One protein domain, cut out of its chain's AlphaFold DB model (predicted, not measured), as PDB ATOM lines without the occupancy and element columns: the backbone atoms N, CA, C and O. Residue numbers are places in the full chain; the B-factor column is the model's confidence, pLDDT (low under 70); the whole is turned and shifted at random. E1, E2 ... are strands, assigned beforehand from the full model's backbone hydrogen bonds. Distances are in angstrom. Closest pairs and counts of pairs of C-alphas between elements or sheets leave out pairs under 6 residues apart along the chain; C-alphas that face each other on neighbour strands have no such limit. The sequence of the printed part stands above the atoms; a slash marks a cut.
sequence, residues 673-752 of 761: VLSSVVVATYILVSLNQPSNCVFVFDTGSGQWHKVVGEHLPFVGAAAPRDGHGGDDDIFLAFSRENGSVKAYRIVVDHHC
ATOM      1  N   VAL A 673      21.219 -90.030  34.169       91.31
ATOM      2  CA  VAL A 673      21.465 -91.030  35.208       91.31
ATOM      3  C   VAL A 673      21.517 -92.402  34.543       91.31
ATOM      4  O   VAL A 673      20.537 -92.849  33.939       91.31
ATOM      5  N   LEU A 674      22.679 -93.048  34.615       90.19
ATOM      6  CA  LEU A 674      22.891 -94.389  34.074       90.19
ATOM      7  C   LEU A 674      22.521 -95.468  35.077       90.19
ATOM      8  O   LEU A 674      21.948 -96.484  34.686       90.19
ATOM      9  N   SER A 675      22.864 -95.251  36.343       91.50
ATOM     10  CA  SER A 675      22.864 -96.303  37.356       91.50
ATOM     11  C   SER A 675      22.411 -95.738  38.685       91.50
ATOM     12  O   SER A 675      22.779 -94.610  39.022       91.50
ATOM     13  N   SER A 676      21.639 -96.519  39.435       93.56
ATOM     14  CA  SER A 676      21.167 -96.143  40.766       93.56
ATOM     15  C   SER A 676      21.119 -97.338  41.714       93.56
ATOM     16  O   SER A 676      20.789 -98.450  41.298       93.56
ATOM     17  N   VAL A 677      21.400 -97.113  42.993       92.44
ATOM     18  CA  VAL A 677      21.244 -98.121  44.052       92.44
ATOM     19  C   VAL A 677      20.912 -97.454  45.380       92.44
ATOM     20  O   VAL A 677      21.344 -96.331  45.635       92.44
ATOM     21  N   VAL A 678      20.143 -98.149  46.213       91.75
ATOM     22  CA  VAL A 678      19.895 -97.769  47.605       91.75
ATOM     23  C   VAL A 678      20.757 -98.648  48.501       91.75
ATOM     24  O   VAL A 678      20.689 -99.869  48.384       91.75
ATOM     25  N   VAL A 679      21.558 -98.027  49.365       88.81
ATOM     26  CA  VAL A 679      22.358 -98.705  50.394       88.81
ATOM     27  C   VAL A 679      22.062 -98.030  51.730       88.81
ATOM     28  O   VAL A 679      22.337 -96.842  51.895       88.81
ATOM     29  N   ALA A 680      21.444 -98.762  52.652       86.94
ATOM     30  CA  ALA A 680      20.900 -98.269  53.912       86.94
ATOM     31  C   ALA A 680      20.016 -97.020  53.710       86.94
ATOM     32  O   ALA A 680      18.932 -97.104  53.134       86.94
ATOM     33  N   THR A 681      20.473 -95.850  54.162       89.44
ATOM     34  CA  THR A 681      19.774 -94.559  54.033       89.44
ATOM     35  C   THR A 681      20.274 -93.711  52.859       89.44
ATOM     36  O   THR A 681      19.879 -92.547  52.727       89.44
ATOM     37  N   TYR A 682      21.136 -94.258  52.002       91.56
ATOM     38  CA  TYR A 682      21.789 -93.540  50.914       91.56
ATOM     39  C   TYR A 682      21.253 -93.957  49.547       91.56
ATOM     40  O   TYR A 682      21.178 -95.140  49.223       91.56
ATOM     41  N   ILE A 683      20.951 -92.969  48.704       93.94
ATOM     42  CA  ILE A 683      20.629 -93.179  47.289       93.94
ATOM     43  C   ILE A 683      21.855 -92.784  46.468       93.94
ATOM     44  O   ILE A 683      22.229 -91.613  46.418       93.94
ATOM     45  N   LEU A 684      22.489 -93.756  45.823       93.25
ATOM     46  CA  LEU A 684      23.689 -93.565  45.015       93.25
ATOM     47  C   LEU A 684      23.309 -93.522  43.539       93.25
ATOM     48  O   LEU A 684      22.534 -94.360  43.075       93.25
ATOM     49  N   VAL A 685      23.894 -92.593  42.783       93.75
ATOM     50  CA  VAL A 685      23.696 -92.472  41.335       93.75
ATOM     51  C   VAL A 685      25.002 -92.222  40.580       93.75
ATOM     52  O   VAL A 685      25.876 -91.472  41.023       93.75
ATOM     53  N   SER A 686      25.104 -92.816  39.391       91.81
ATOM     54  CA  SER A 686      26.173 -92.559  38.417       91.81
ATOM     55  C   SER A 686      25.600 -92.013  37.114       91.81
ATOM     56  O   SER A 686      24.488 -92.355  36.704       91.81
ATOM     57  N   LEU A 687      26.366 -91.140  36.461       90.44
ATOM     58  CA  LEU A 687      25.943 -90.393  35.277       90.44
ATOM     59  C   LEU A 687      26.634 -90.913  34.012       90.44
ATOM     60  O   LEU A 687      27.678 -91.550  34.073       90.44
ATOM     61  N   ASN A 688      26.085 -90.566  32.850       85.12
ATOM     62  CA  ASN A 688      26.634 -90.893  31.529       85.12
ATOM     63  C   ASN A 688      27.942 -90.172  31.173       85.12
ATOM     64  O   ASN A 688      28.562 -90.478  30.154       85.12
ATOM     65  N   GLN A 689      28.347 -89.192  31.972       71.69
ATOM     66  CA  GLN A 689      29.558 -88.427  31.733       71.69
ATOM     67  C   GLN A 689      30.800 -89.191  32.218       71.69
ATOM     68  O   GLN A 689      30.722 -89.953  33.179       71.69
ATOM     69  N   PRO A 690      31.985 -88.952  31.625       55.94
ATOM     70  CA  PRO A 690      33.252 -89.577  32.029       55.94
ATOM     71  C   PRO A 690      33.785 -89.074  33.390       55.94
ATOM     72  O   PRO A 690      34.992 -88.999  33.610       55.94
ATOM     73  N   SER A 691      32.907 -88.683  34.313       61.81
ATOM     74  CA  SER A 691      33.270 -88.251  35.657       61.81
ATOM     75  C   SER A 691      33.498 -89.465  36.550       61.81
ATOM     76  O   SER A 691      32.528 -90.123  36.868       61.81
ATOM     77  N   ASN A 692      34.715 -89.735  37.022       66.50
ATOM     78  CA  ASN A 692      34.968 -90.762  38.050       66.50
ATOM     79  C   ASN A 692      34.362 -90.338  39.407       66.50
ATOM     80  O   ASN A 692      35.081 -89.947  40.334       66.50
ATOM     81  N   CYS A 693      33.035 -90.276  39.489       82.50
ATOM     82  CA  CYS A 693      32.292 -89.787  40.637       82.50
ATOM     83  C   CYS A 693      30.957 -90.521  40.757       82.50
ATOM     84  O   CYS A 693      30.234 -90.687  39.772       82.50
ATOM     85  N   VAL A 694      30.605 -90.852  41.992       89.69
ATOM     86  CA  VAL A 694      29.260 -91.273  42.389       89.69
ATOM     87  C   VAL A 694      28.641 -90.127  43.176       89.69
ATOM     88  O   VAL A 694      29.310 -89.478  43.985       89.69
ATOM     89  N   PHE A 695      27.373 -89.839  42.917       92.12
ATOM     90  CA  PHE A 695      26.616 -88.859  43.686       92.12
ATOM     91  C   PHE A 695      25.733 -89.591  44.679       92.12
ATOM     92  O   PHE A 695      25.104 -90.585  44.328       92.12
ATOM     93  N   VAL A 696      25.708 -89.109  45.912       92.81
ATOM     94  CA  VAL A 696      25.031 -89.766  47.027       92.81
ATOM     95  C   VAL A 696      24.040 -88.789  47.624       92.81
ATOM     96  O   VAL A 696      24.431 -87.690  48.007       92.81
ATOM     97  N   PHE A 697      22.775 -89.170  47.697       95.00
ATOM     98  CA  PHE A 697      21.778 -88.451  48.472       95.00
ATOM     99  C   PHE A 697      21.610 -89.137  49.822       95.00
ATOM    100  O   PHE A 697      21.242 -90.311  49.884       95.00
ATOM    101  N   ASP A 698      21.896 -88.405  50.890       93.38
ATOM    102  CA  ASP A 698      21.652 -88.843  52.258       93.38
ATOM    103  C   ASP A 698      20.211 -88.502  52.643       93.38
ATOM    104  O   ASP A 698      19.849 -87.332  52.772       93.38
ATOM    105  N   THR A 699      19.378 -89.527  52.829       92.38
ATOM    106  CA  THR A 699      17.969 -89.328  53.198       92.38
ATOM    107  C   THR A 699      17.779 -88.803  54.622       92.38
ATOM    108  O   THR A 699      16.738 -88.204  54.896       92.38
ATOM    109  N   GLY A 700      18.766 -88.973  55.509       89.81
ATOM    110  CA  GLY A 700      18.727 -88.473  56.882       89.81
ATOM    111  C   GLY A 700      19.014 -86.974  56.970       89.81
ATOM    112  O   GLY A 700      18.296 -86.247  57.654       89.81
ATOM    113  N   SER A 701      20.035 -86.492  56.252       90.00
ATOM    114  CA  SER A 701      20.369 -85.056  56.203       90.00
ATOM    115  C   SER A 701      19.640 -84.281  55.100       90.00
ATOM    116  O   SER A 701      19.565 -83.051  55.150       90.00
ATOM    117  N   GLY A 702      19.106 -84.977  54.094       91.38
ATOM    118  CA  GLY A 702      18.469 -84.377  52.924       91.38
ATOM    119  C   GLY A 702      19.455 -83.683  51.980       91.38
ATOM    120  O   GLY A 702      19.058 -82.758  51.270       91.38
ATOM    121  N   GLN A 703      20.734 -84.072  51.987       92.06
ATOM    122  CA  GLN A 703      21.792 -83.421  51.210       92.06
ATOM    123  C   GLN A 703      22.401 -84.340  50.150       92.06
ATOM    124  O   GLN A 703      22.476 -85.560  50.297       92.06
ATOM    125  N   TRP A 704      22.867 -83.715  49.069       92.94
ATOM    126  CA  TRP A 704      23.647 -84.371  48.026       92.94
ATOM    127  C   TRP A 704      25.143 -84.235  48.301       92.94
ATOM    128  O   TRP A 704      25.658 -83.144  48.546       92.94
ATOM    129  N   HIS A 705      25.861 -85.338  48.143       90.12
ATOM    130  CA  HIS A 705      27.304 -85.428  48.274       90.12
ATOM    131  C   HIS A 705      27.915 -85.966  46.985       90.12
ATOM    132  O   HIS A 705      27.337 -86.800  46.287       90.12
ATOM    133  N   LYS A 706      29.116 -85.485  46.662       89.50
ATOM    134  CA  LYS A 706      29.922 -86.006  45.559       89.50
ATOM    135  C   LYS A 706      31.042 -86.857  46.138       89.50
ATOM    136  O   LYS A 706      31.921 -86.329  46.813       89.50
ATOM    137  N   VAL A 707      31.033 -88.146  45.825       84.69
ATOM    138  CA  VAL A 707      32.080 -89.087  46.221       84.69
ATOM    139  C   VAL A 707      33.000 -89.305  45.024       84.69
ATOM    140  O   VAL A 707      32.557 -89.666  43.932       84.69
ATOM    141  N   VAL A 708      34.289 -89.015  45.207       72.56
ATOM    142  CA  VAL A 708      35.314 -89.231  44.178       72.56
ATOM    143  C   VAL A 708      35.717 -90.703  44.219       72.56
ATOM    144  O   VAL A 708      36.188 -91.176  45.248       72.56
ATOM    145  N   GLY A 709      35.526 -91.425  43.116       70.38
ATOM    146  CA  GLY A 709      35.718 -92.875  43.055       70.38
ATOM    147  C   GLY A 709      35.355 -93.441  41.684       70.38
ATOM    148  O   GLY A 709      35.041 -92.697  40.759       70.38
ATOM    149  N   GLU A 710      35.411 -94.756  41.511       71.25
ATOM    150  CA  GLU A 710      34.938 -95.372  40.267       71.25
ATOM    151  C   GLU A 710      33.409 -95.253  40.144       71.25
ATOM    152  O   GLU A 710      32.692 -95.189  41.142       71.25
ATOM    153  N   HIS A 711      32.905 -95.188  38.910       83.88
ATOM    154  CA  HIS A 711      31.464 -95.245  38.643       83.88
ATOM    155  C   HIS A 711      30.857 -96.553  39.150       83.88
ATOM    156  O   HIS A 711      31.539 -97.577  39.208       83.88
ATOM    157  N   LEU A 712      29.548 -96.549  39.411       88.25
ATOM    158  CA  LEU A 712      28.818 -97.787  39.663       88.25
ATOM    159  C   LEU A 712      29.006 -98.755  38.468       88.25
ATOM    160  O   LEU A 712      28.738 -98.376  37.326       88.25
ATOM    161  N   PRO A 713      29.456-100.003  38.697       86.75
ATOM    162  CA  PRO A 713      29.898-100.930  37.644       86.75
ATOM    163  C   PRO A 713      28.743-101.675  36.941       86.75
ATOM    164  O   PRO A 713      28.886-102.828  36.513       86.75
ATOM    165  N   PHE A 714      27.575-101.043  36.857       89.38
ATOM    166  CA  PHE A 714      26.341-101.584  36.287       89.38
ATOM    167  C   PHE A 714      25.505-100.464  35.662       89.38
ATOM    168  O   PHE A 714      25.841 -99.295  35.805       89.38
ATOM    169  N   VAL A 715      24.423-100.813  34.966       87.12
ATOM    170  CA  VAL A 715      23.462 -99.877  34.356       87.12
ATOM    171  C   VAL A 715      22.054-100.206  34.852       87.12
ATOM    172  O   VAL A 715      21.696-101.376  34.983       87.12
ATOM    173  N   GLY A 716      21.249 -99.173  35.097       86.62
ATOM    174  CA  GLY A 716      19.904 -99.278  35.658       86.62
ATOM    175  C   GLY A 716      19.890 -99.296  37.188       86.62
ATOM    176  O   GLY A 716      20.866 -98.926  37.842       86.62
ATOM    177  N   ALA A 717      18.755 -99.705  37.753       87.88
ATOM    178  CA  ALA A 717      18.597 -99.857  39.193       87.88
ATOM    179  C   ALA A 717      19.136-101.219  39.655       87.88
ATOM    180  O   ALA A 717      18.839-102.242  39.034       87.88
ATOM    181  N   ALA A 718      19.911-101.231  40.738       88.00
ATOM    182  CA  ALA A 718      20.342-102.460  41.394       88.00
ATOM    183  C   ALA A 718      19.338-102.874  42.477       88.00
ATOM    184  O   ALA A 718      18.937-102.047  43.296       88.00
ATOM    185  N   ALA A 719      18.944-104.148  42.483       83.81
ATOM    186  CA  ALA A 719      17.994-104.694  43.451       83.81
ATOM    187  C   ALA A 719      18.732-105.485  44.548       83.81
ATOM    188  O   ALA A 719      19.544-106.350  44.199       83.81
ATOM    189  N   PRO A 720      18.480-105.228  45.845       80.38
ATOM    190  CA  PRO A 720      19.050-106.031  46.926       80.38
ATOM    191  C   PRO A 720      18.434-107.433  46.935       80.38
ATOM    192  O   PRO A 720      17.245-107.600  46.660       80.38
ATOM    193  N   ARG A 721      19.237-108.450  47.265       66.69
ATOM    194  CA  ARG A 721      18.778-109.846  47.324       66.69
ATOM    195  C   ARG A 721      17.732-110.065  48.416       66.69
ATOM    196  O   ARG A 721      16.724-110.714  48.158       66.69
ATOM    197  N   ASP A 722      17.973-109.498  49.594       63.47
ATOM    198  CA  ASP A 722      17.177-109.751  50.797       63.47
ATOM    199  C   ASP A 722      16.218-108.575  51.093       63.47
ATOM    200  O   ASP A 722      15.612-108.493  52.155       63.47
ATOM    201  N   GLY A 723      16.045-107.658  50.128       59.53
ATOM    202  CA  GLY A 723      15.046-106.583  50.155       59.53
ATOM    203  C   GLY A 723      15.355-105.384  51.058       59.53
ATOM    204  O   GLY A 723      14.823-104.304  50.820       59.53
ATOM    205  N   HIS A 724      16.252-105.545  52.032       58.50
ATOM    206  CA  HIS A 724      16.535-104.532  53.050       58.50
ATOM    207  C   HIS A 724      17.613-103.509  52.663       58.50
ATOM    208  O   HIS A 724      17.721-102.475  53.319       58.50
ATOM    209  N   GLY A 725      18.380-103.752  51.594       58.25
ATOM    210  CA  GLY A 725      19.383-102.817  51.077       58.25
ATOM    211  C   GLY A 725      20.490-102.489  52.077       58.25
ATOM    212  O   GLY A 725      21.051-101.403  51.999       58.25
ATOM    213  N   GLY A 726      20.775-103.369  53.041       64.81
ATOM    214  CA  GLY A 726      21.754-103.121  54.104       64.81
ATOM    215  C   GLY A 726      23.204-103.091  53.602       64.81
ATOM    216  O   GLY A 726      23.495-103.533  52.494       64.81
ATOM    217  N   ASP A 727      24.133-102.619  54.439       59.75
ATOM    218  CA  ASP A 727      25.561-102.474  54.088       59.75
ATOM    219  C   ASP A 727      26.263-103.799  53.718       59.75
ATOM    220  O   ASP A 727      27.318-103.793  53.084       59.75
ATOM    221  N   ASP A 728      25.679-104.946  54.074       62.66
ATOM    222  CA  ASP A 728      26.204-106.280  53.762       62.66
ATOM    223  C   ASP A 728      25.449-107.016  52.637       62.66
ATOM    224  O   ASP A 728      25.791-108.166  52.319       62.66
ATOM    225  N   ASP A 729      24.475-106.359  51.999       75.06
ATOM    226  CA  ASP A 729      23.635-106.974  50.974       75.06
ATOM    227  C   ASP A 729      24.382-107.250  49.662       75.06
ATOM    228  O   ASP A 729      25.320-106.564  49.237       75.06
ATOM    229  N   ILE A 730      23.906-108.291  48.977       83.88
ATOM    230  CA  ILE A 730      24.272-108.577  47.593       83.88
ATOM    231  C   ILE A 730      23.227-107.936  46.686       83.88
ATOM    232  O   ILE A 730      22.035-108.222  46.788       83.88
ATOM    233  N   PHE A 731      23.689-107.120  45.747       85.69
ATOM    234  CA  PHE A 731      22.865-106.422  44.773       85.69
ATOM    235  C   PHE A 731      22.942-107.100  43.408       85.69
ATOM    236  O   PHE A 731      24.027-107.425  42.924       85.69
ATOM    237  N   LEU A 732      21.801-107.277  42.752       85.62
ATOM    238  CA  LEU A 732      21.717-107.777  41.383       85.62
ATOM    239  C   LEU A 732      21.459-106.617  40.423       85.62
ATOM    240  O   LEU A 732      20.515-105.850  40.600       85.62
ATOM    241  N   ALA A 733      22.296-106.497  39.393       87.06
ATOM    242  CA  ALA A 733      22.156-105.464  38.369       87.06
ATOM    243  C   ALA A 733      22.727-105.915  37.019       87.06
ATOM    244  O   ALA A 733      23.533-106.847  36.937       87.06
ATOM    245  N   PHE A 734      22.335-105.240  35.940       83.31
ATOM    246  CA  PHE A 734      22.887-105.493  34.613       83.31
ATOM    247  C   PHE A 734      24.280-104.884  34.480       83.31
ATOM    248  O   PHE A 734      24.466-103.686  34.672       83.31
ATOM    249  N   SER A 735      25.267-105.678  34.062       83.50
ATOM    250  CA  SER A 735      26.652-105.193  33.966       83.50
ATOM    251  C   SER A 735      26.881-104.111  32.907       83.50
ATOM    252  O   SER A 735      27.919-103.462  32.892       83.50
ATOM    253  N   ARG A 736      25.953-103.987  31.960       82.00
ATOM    254  CA  ARG A 736      25.860-102.948  30.929       82.00
ATOM    255  C   ARG A 736      24.444-102.974  30.364       82.00
ATOM    256  O   ARG A 736      23.708-103.923  30.627       82.00
ATOM    257  N   GLU A 737      24.088-101.990  29.550       75.94
ATOM    258  CA  GLU A 737      22.827-102.008  28.806       75.94
ATOM    259  C   GLU A 737      22.689-103.326  28.014       75.94
ATOM    260  O   GLU A 737      23.602-103.714  27.279       75.94
ATOM    261  N   ASN A 738      21.593-104.059  28.244       73.75
ATOM    262  CA  ASN A 738      21.338-105.408  27.706       73.75
ATOM    263  C   ASN A 738      22.437-106.456  28.011       73.75
ATOM    264  O   ASN A 738      22.625-107.418  27.265       73.75
ATOM    265  N   GLY A 739      23.212-106.257  29.081       79.06
ATOM    266  CA  GLY A 739      24.264-107.168  29.531       79.06
ATOM    267  C   GLY A 739      23.751-108.357  30.345       79.06
ATOM    268  O   GLY A 739      22.556-108.547  30.536       79.06
ATOM    269  N   SER A 740      24.676-109.161  30.870       81.00
ATOM    270  CA  SER A 740      24.353-110.185  31.869       81.00
ATOM    271  C   SER A 740      23.997-109.537  33.208       81.00
ATOM    272  O   SER A 740      24.650-108.563  33.602       81.00
ATOM    273  N   VAL A 741      23.051-110.120  33.943       85.06
ATOM    274  CA  VAL A 741      22.862-109.809  35.366       85.06
ATOM    275  C   VAL A 741      24.074-110.327  36.142       85.06
ATOM    276  O   VAL A 741      24.503-111.465  35.943       85.06
ATOM    277  N   LYS A 742      24.648-109.483  36.999       85.62
ATOM    278  CA  LYS A 742      25.752-109.821  37.900       85.62
ATOM    279  C   LYS A 742      25.391-109.454  39.335       85.62
ATOM    280  O   LYS A 742      24.537-108.600  39.563       85.62
ATOM    281  N   ALA A 743      26.066-110.112  40.269       87.06
ATOM    282  CA  ALA A 743      26.010-109.805  41.687       87.06
ATOM    283  C   ALA A 743      27.117-108.812  42.062       87.06
ATOM    284  O   ALA A 743      28.258-108.947  41.614       87.06
ATOM    285  N   TYR A 744      26.768-107.840  42.894       86.19
ATOM    286  CA  TYR A 744      27.632-106.768  43.365       86.19
ATOM    287  C   TYR A 744      27.519-106.662  44.883       86.19
ATOM    288  O   TYR A 744      26.439-106.832  45.436       86.19
ATOM    289  N   ARG A 745      28.629-106.354  45.549       86.19
ATOM    290  CA  ARG A 745      28.647-105.945  46.955       86.19
ATOM    291  C   ARG A 745      29.022-104.470  46.981       86.19
ATOM    292  O   ARG A 745      30.018-104.095  46.361       86.19
ATOM    293  N   ILE A 746      28.203-103.650  47.626       85.06
ATOM    294  CA  ILE A 746      28.350-102.193  47.639       85.06
ATOM    295  C   ILE A 746      28.285-101.753  49.096       85.06
ATOM    296  O   ILE A 746      27.316-102.067  49.771       85.06
ATOM    297  N   VAL A 747      29.323-101.055  49.555       80.94
ATOM    298  CA  VAL A 747      29.469-100.595  50.942       80.94
ATOM    299  C   VAL A 747      29.715 -99.091  50.927       80.94
ATOM    300  O   VAL A 747      30.461 -98.596  50.075       80.94
ATOM    301  N   VAL A 748      29.086 -98.364  51.850       78.00
ATOM    302  CA  VAL A 748      29.280 -96.921  52.028       78.00
ATOM    303  C   VAL A 748      30.045 -96.685  53.333       78.00
ATOM    304  O   VAL A 748      29.465 -96.701  54.410       78.00
ATOM    305  N   ASP A 749      31.358 -96.453  53.244       73.31
ATOM    306  CA  ASP A 749      32.201 -96.224  54.426       73.31
ATOM    307  C   ASP A 749      32.213 -94.751  54.870       73.31
ATOM    308  O   ASP A 749      32.566 -93.839  54.113       73.31
ATOM    309  N   HIS A 750      31.929 -94.511  56.152       62.72
ATOM    310  CA  HIS A 750      32.120 -93.212  56.795       62.72
ATOM    311  C   HIS A 750      33.563 -93.054  57.280       62.72
ATOM    312  O   HIS A 750      33.882 -93.297  58.444       62.72
ATOM    313  N   HIS A 751      34.471 -92.609  56.413       47.09
ATOM    314  CA  HIS A 751      35.776 -92.153  56.891       47.09
ATOM    315  C   HIS A 751      35.657 -90.783  57.572       47.09
ATOM    316  O   HIS A 751      35.823 -89.730  56.959       47.09
ATOM    317  N   CYS A 752      35.428 -90.801  58.887       33.47
ATOM    318  CA  CYS A 752      35.855 -89.716  59.760       33.47
ATOM    319  C   CYS A 752      37.384 -89.630  59.679       33.47
ATOM    320  O   CYS A 752      38.084 -90.537  60.129       33.47
TER     321      CYS A 752
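What this domain is: This is residues 673 to 752 of the 761 residues of an uncharacterized protein of Digitaria exilis (UniProt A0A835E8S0). One seven-strand sheet, strongly twisted and curled into an open trough, makes the body; the link of residues 709 to 714 and the last residues 746 to 752 run across its hollow side, and the trough does not close, its edge strands E4 and E7 being apart. It is two antiparallel runs side by side, E1 to E4 and E5 to E7, joined by the parallel pair E1 and E5. The printed part has 80 residues, with seven named strands, E1 to E7 in chain order, and no named helix; the class is all strand. The sheet's order is E4, E3, E2, E1, E5, E6, E7, mixed. The whole is compact, with a radius of gyration of the C-alphas of 12.2 A and spans of 35 by 32 by 19 A.

Where its parts are: E1, residues 673 to 679, begins with C-alpha 673 at (21.465, -91.030, 35.208) and is 17.0 A long. E2, residues 682 to 687, measures 16.5 A, and E3, residues 693 to 698, 15.8 A. E4, residues 703 to 708, measures 16.3 A and ends with C-alpha 708 at (35.314, -89.231, 44.178). E5, residues 715 to 720, measures 14.7 A. E6, residues 730 to 734, measures 13.4 A. E7, residues 741 to 745, measures 13.5 A and ends with C-alpha 745 at (28.647, -105.945, 46.955).

How they stand to each other: From edge to edge of the sheet the strands' lines turn by 83 degrees, and the way across it also turns by 83 degrees. E1 to E4 form a meander, each strand the antiparallel neighbour of the one before; E5 to E7 form another. The hairpin E1 and E2 has N 684 and O 677 at 2.8 A, within hydrogen-bond range. The hairpin E2 and E3 has N 685 and O 695 at 2.8 A, and the hairpin E3 and E4 has N 705 and O 696 at 2.8 A. E1 and E5 are parallel, at 13 degrees, with N 716 and O 674 at 2.8 A. The hairpin E5 and E6 has N 732 and O 719 at 2.8 A, and the hairpin E6 and E7 has N 744 and O 731 at 2.8 A. E4 and E5, though they follow each other, are apart.

The domain as a whole: The C-alphas farthest apart, of Asn 738 and Cys 752, are 38.5 A apart. The printed part has no cut, and no link is long. The mean pLDDT of the printed part is 81.3; residues 690 to 692, 721 to 728 and 750 to 752 are under 70.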